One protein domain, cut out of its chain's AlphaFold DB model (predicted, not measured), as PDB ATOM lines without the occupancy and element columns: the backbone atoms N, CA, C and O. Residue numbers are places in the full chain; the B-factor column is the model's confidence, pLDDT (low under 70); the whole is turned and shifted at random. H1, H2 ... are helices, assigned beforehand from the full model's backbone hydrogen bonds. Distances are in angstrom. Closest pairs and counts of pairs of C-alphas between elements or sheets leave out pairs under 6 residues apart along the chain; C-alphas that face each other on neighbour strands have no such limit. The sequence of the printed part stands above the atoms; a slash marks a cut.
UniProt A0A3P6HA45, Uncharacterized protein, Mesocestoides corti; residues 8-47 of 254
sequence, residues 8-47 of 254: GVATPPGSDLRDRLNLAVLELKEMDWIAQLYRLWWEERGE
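AT A GLANCE: This is residues 8 to 47 of the 254 residues of an uncharacterized protein of Mesocestoides corti (UniProt A0A3P6HA45). Two helices, H1 and H2, meet near their ends as a wide, open V or L. Ahead of H1, residues 8 to 16 form a hook with no named element, which folds back alongside H1, while H2 makes the far arm, and residues 35 to 47 stand free. The printed part has 40 residues with two named helices, H1 then H2, and no named strand; the class is all helix. It is only just extended, close to loose, with a radius of gyration of the C-alphas of 13.5 A, and spans 42 by 20 by 9 A.

HOW THE PARTS SIT: Residues 8 to 16 come first, and residues 12 to 17 stand free, of which 17 belongs to H1, residues 17 to 30. A tight link, Met 31 and Asp 32, leads to H2, residues 33 to 43. H1 and H2 are close but not clearly touching, with 1 pair of C-alphas within 8 A; their closest C-alphas, those of Leu 28 and Ile 34, are 6.5 A apart. Their lines stand about perpendicular, only just, at 71 degrees, and their centres are 18.2 A apart. In both H1 and H2, every pair of O i and N i+4 is within hydrogen-bond range.

IN THESE COORDINATES: The printed part begins at Gly 8, with its C-alpha at (211.262, 139.476, 203.133). H1 runs from C-alpha 17 at (225.064, 140.688, 203.677) to C-alpha 30, a length of 20.0 A. H2 runs 14.7 A, from C-alpha 33 to C-alpha 43 at (197.197, 155.368, 209.497).

THE WHOLE: The two C-alphas farthest apart are those of Gly 14 and Glu 47, at 42.6 A. The printed part has no cut. The mean pLDDT of the printed part is 83.5, and residues 44 to 47 are under 70.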
ATOM      1  N   GLY A   8     209.849 139.624 202.787       87.44
ATOM      2  CA  GLY A   8     211.262 139.476 203.133       87.44
ATOM      3  C   GLY A   8     212.169 140.258 202.185       87.44
ATOM      4  O   GLY A   8     211.783 140.581 201.062       87.44
ATOM      5  N   VAL A   9     213.380 140.574 202.645       87.75
ATOM      6  CA  VAL A   9     214.394 141.282 201.852       87.75
ATOM      7  C   VAL A   9     215.257 140.257 201.118       87.75
ATOM      8  O   VAL A   9     215.982 139.484 201.743       87.75
ATOM      9  N   ALA A  10     215.179 140.237 199.788       89.12
ATOM     10  CA  ALA A  10     215.934 139.296 198.966       89.12
ATOM     11  C   ALA A  10     217.379 139.770 198.742       89.12
ATOM     12  O   ALA A  10     217.630 140.927 198.408       89.12
ATOM     13  N   THR A  11     218.331 138.848 198.875       89.62
ATOM     14  CA  THR A  11     219.758 139.059 198.578       89.62
ATOM     15  C   THR A  11     220.318 137.890 197.763       89.62
ATOM     16  O   THR A  11     219.810 136.767 197.897       89.62
ATOM     17  N   PRO A  12     221.367 138.100 196.941       86.25
ATOM     18  CA  PRO A  12     222.012 137.025 196.184       86.25
ATOM     19  C   PRO A  12     222.507 135.876 197.085       86.25
ATOM     20  O   PRO A  12     222.907 136.121 198.228       86.25
ATOM     21  N   PRO A  13     222.475 134.619 196.607       78.25
ATOM     22  CA  PRO A  13     222.951 133.467 197.371       78.25
ATOM     23  C   PRO A  13     224.457 133.561 197.646       78.25
ATOM     24  O   PRO A  13     225.227 133.929 196.766       78.25
ATOM     25  N   GLY A  14     224.866 133.232 198.876       80.75
ATOM     26  CA  GLY A  14     226.274 133.259 199.298       80.75
ATOM     27  C   GLY A  14     226.821 134.639 199.683       80.75
ATOM     28  O   GLY A  14     228.027 134.785 199.826       80.75
ATOM     29  N   SER A  15     225.966 135.655 199.835       81.25
ATOM     30  CA  SER A  15     226.396 136.983 200.281       81.25
ATOM     31  C   SER A  15     226.409 137.101 201.810       81.25
ATOM     32  O   SER A  15     225.366 136.921 202.443       81.25
ATOM     33  N   ASP A  16     227.539 137.538 202.379       84.06
ATOM     34  CA  ASP A  16     227.712 137.886 203.809       84.06
ATOM     35  C   ASP A  16     226.767 139.007 204.295       84.06
ATOM     36  O   ASP A  16     226.680 139.318 205.485       84.06
ATOM     37  N   LEU A  17     226.050 139.655 203.371       83.69
ATOM     38  CA  LEU A  17     225.064 140.688 203.677       83.69
ATOM     39  C   LEU A  17     223.774 140.110 204.269       83.69
ATOM     40  O   LEU A  17     223.050 140.831 204.952       83.69
ATOM     41  N   ARG A  18     223.495 138.821 204.030       86.31
ATOM     42  CA  ARG A  18     222.316 138.118 204.557       86.31
ATOM     43  C   ARG A  18     222.257 138.176 206.073       86.31
ATOM     44  O   ARG A  18     221.246 138.602 206.625       86.31
ATOM     45  N   ASP A  19     223.358 137.818 206.720       86.25
ATOM     46  CA  ASP A  19     223.414 137.705 208.176       86.25
ATOM     47  C   ASP A  19     223.319 139.080 208.840       86.25
ATOM     48  O   ASP A  19     222.583 139.264 209.808       86.25
ATOM     49  N   ARG A  20     223.985 140.084 208.253       86.81
ATOM     50  CA  ARG A  20     223.927 141.474 208.727       86.81
ATOM     51  C   ARG A  20     222.529 142.076 208.584       86.81
ATOM     52  O   ARG A  20     222.067 142.761 209.490       86.81
ATOM     53  N   LEU A  21     221.851 141.823 207.464       89.12
ATOM     54  CA  LEU A  21     220.487 142.306 207.234       89.12
ATOM     55  C   LEU A  21     219.477 141.610 208.141       89.12
ATOM     56  O   LEU A  21     218.576 142.269 208.651       89.12
ATOM     57  N   ASN A  22     219.627 140.304 208.363       88.81
ATOM     58  CA  ASN A  22     218.751 139.570 209.266       88.81
ATOM     59  C   ASN A  22     218.861 140.108 210.700       88.81
ATOM     60  O   ASN A  22     217.839 140.353 211.335       88.81
ATOM     61  N   LEU A  23     220.083 140.372 211.179       90.81
ATOM     62  CA  LEU A  23     220.297 140.968 212.499       90.81
ATOM     63  C   LEU A  23     219.680 142.369 212.600       90.81
ATOM     64  O   LEU A  23     218.938 142.640 213.538       90.81
ATOM     65  N   ALA A  24     219.898 143.224 211.595       90.06
ATOM     66  CA  ALA A  24     219.311 144.562 211.575       90.06
ATOM     67  C   ALA A  24     217.771 144.517 211.582       90.06
ATOM     68  O   ALA A  24     217.132 145.255 212.324       90.06
ATOM     69  N   VAL A  25     217.144 143.629 210.801       88.81
ATOM     70  CA  VAL A  25     215.676 143.478 210.802       88.81
ATOM     71  C   VAL A  25     215.157 143.034 212.171       88.81
ATOM     72  O   VAL A  25     214.092 143.493 212.590       88.81
ATOM     73  N   LEU A  26     215.893 142.170 212.873       88.81
ATOM     74  CA  LEU A  26     215.541 141.754 214.229       88.81
ATOM     75  C   LEU A  26     215.608 142.930 215.211       88.81
ATOM     76  O   LEU A  26     214.637 143.142 215.933       88.81
ATOM     77  N   GLU A  27     216.667 143.741 215.170       89.44
ATOM     78  CA  GLU A  27     216.788 144.954 215.995       89.44
ATOM     79  C   GLU A  27     215.662 145.957 215.696       89.44
ATOM     80  O   GLU A  27     215.004 146.457 216.605       89.44
ATOM     81  N   LEU A  28     215.353 146.201 214.417       86.94
ATOM     82  CA  LEU A  28     214.250 147.082 214.008       86.94
ATOM     83  C   LEU A  28     212.876 146.589 214.487       86.94
ATOM     84  O   LEU A  28     211.980 147.403 214.734       86.94
ATOM     85  N   LYS A  29     212.692 145.269 214.592       87.19
ATOM     86  CA  LYS A  29     211.473 144.659 215.129       87.19
ATOM     87  C   LYS A  29     211.418 144.759 216.655       87.19
ATOM     88  O   LYS A  29     210.344 145.009 217.188       87.19
ATOM     89  N   GLU A  30     212.544 144.586 217.342       91.31
ATOM     90  CA  GLU A  30     212.649 144.721 218.800       91.31
ATOM     91  C   GLU A  30     212.434 146.172 219.262       91.31
ATOM     92  O   GLU A  30     211.747 146.414 220.250       91.31
ATOM     93  N   MET A  31     212.932 147.144 218.493       86.94
ATOM     94  CA  MET A  31     212.741 148.581 218.734       86.94
ATOM     95  C   MET A  31     211.354 149.111 218.316       86.94
ATOM     96  O   MET A  31     211.104 150.313 218.403       86.94
ATOM     97  N   ASP A  32     210.465 148.244 217.818       86.44
ATOM     98  CA  ASP A  32     209.105 148.558 217.346       86.44
ATOM     99  C   ASP A  32     209.030 149.644 216.247       86.44
ATOM    100  O   ASP A  32     208.004 150.286 216.005       86.44
ATOM    101  N   TRP A  33     210.133 149.852 215.524       88.69
ATOM    102  CA  TRP A  33     210.229 150.877 214.483       88.69
ATOM    103  C   TRP A  33     209.340 150.552 213.275       88.69
ATOM    104  O   TRP A  33     208.773 151.439 212.637       88.69
ATOM    105  N   ILE A  34     209.176 149.260 212.975       86.44
ATOM    106  CA  ILE A  34     208.324 148.772 211.882       86.44
ATOM    107  C   ILE A  34     206.850 149.110 212.149       86.44
ATOM    108  O   ILE A  34     206.143 149.517 211.226       86.44
ATOM    109  N   ALA A  35     206.392 148.993 213.401       84.44
ATOM    110  CA  ALA A  35     205.026 149.350 213.774       84.44
ATOM    111  C   ALA A  35     204.794 150.859 213.650       84.44
ATOM    112  O   ALA A  35     203.777 151.281 213.104       84.44
ATOM    113  N   GLN A  36     205.762 151.679 214.064       86.44
ATOM    114  CA  GLN A  36     205.695 153.131 213.874       86.44
ATOM    115  C   GLN A  36     205.627 153.501 212.388       86.44
ATOM    116  O   GLN A  36     204.774 154.293 211.994       86.44
ATOM    117  N   LEU A  37     206.445 152.873 211.538       86.25
ATOM    118  CA  LEU A  37     206.378 153.072 210.088       86.25
ATOM    119  C   LEU A  37     205.029 152.651 209.500       86.25
ATOM    120  O   LEU A  37     204.528 153.337 208.612       86.25
ATOM    121  N   TYR A  38     204.429 151.561 209.990       82.94
ATOM    122  CA  TYR A  38     203.088 151.149 209.572       82.94
ATOM    123  C   TYR A  38     202.050 152.230 209.893       82.94
ATOM    124  O   TYR A  38     201.274 152.606 209.016       82.94
ATOM    125  N   ARG A  39     202.091 152.802 211.104       79.38
ATOM    126  CA  ARG A  39     201.204 153.910 211.488       79.38
ATOM    127  C   ARG A  39     201.429 155.149 210.620       79.38
ATOM    128  O   ARG A  39     200.475 155.686 210.072       79.38
ATOM    129  N   LEU A  40     202.679 155.555 210.400       83.50
ATOM    130  CA  LEU A  40     203.007 156.716 209.561       83.50
ATOM    131  C   LEU A  40     202.538 156.543 208.104       83.50
ATOM    132  O   LEU A  40     201.997 157.465 207.499       83.50
ATOM    133  N   TRP A  41     202.736 155.363 207.511       82.00
ATOM    134  CA  TRP A  41     202.413 155.132 206.098       82.00
ATOM    135  C   TRP A  41     200.965 154.739 205.835       82.00
ATOM    136  O   TRP A  41     200.474 154.982 204.735       82.00
ATOM    137  N   TRP A  42     200.295 154.110 206.796       72.69
ATOM    138  CA  TRP A  42     198.961 153.554 206.586       72.69
ATOM    139  C   TRP A  42     197.879 154.270 207.394       72.69
ATOM    140  O   TRP A  42     196.798 154.508 206.864       72.69
ATOM    141  N   GLU A  43     198.162 154.664 208.639       70.81
ATOM    142  CA  GLU A  43     197.197 155.368 209.497       70.81
ATOM    143  C   GLU A  43     197.246 156.889 209.283       70.81
ATOM    144  O   GLU A  43     196.205 157.527 209.170       70.81
ATOM    145  N   GLU A  44     198.440 157.481 209.166       68.31
ATOM    146  CA  GLU A  44     198.604 158.939 209.047       68.31
ATOM    147  C   GLU A  44     198.471 159.442 207.598       68.31
ATOM    148  O   GLU A  44     198.002 160.553 207.347       68.31
ATOM    149  N   ARG A  45     198.843 158.609 206.621       63.41
ATOM    150  CA  ARG A  45     198.689 158.883 205.178       63.41
ATOM    151  C   ARG A  45     197.424 158.272 204.572       63.41
ATOM    152  O   ARG A  45     197.141 158.511 203.399       63.41
ATOM    153  N   GLY A  46     196.675 157.483 205.340       67.88
ATOM    154  CA  GLY A  46     195.411 156.905 204.906       67.88
ATOM    155  C   GLY A  46     194.317 157.970 204.839       67.88
ATOM    156  O   GLY A  46     193.746 158.351 205.854       67.88
ATOM    157  N   GLU A  47     193.966 158.429 203.638       64.00
ATOM    158  CA  GLU A  47     192.858 159.381 203.433       64.00
ATOM    159  C   GLU A  47     191.467 158.782 203.747       64.00
ATOM    160  O   GLU A  47     190.468 159.500 203.831       64.00
TER     161      GLU A  47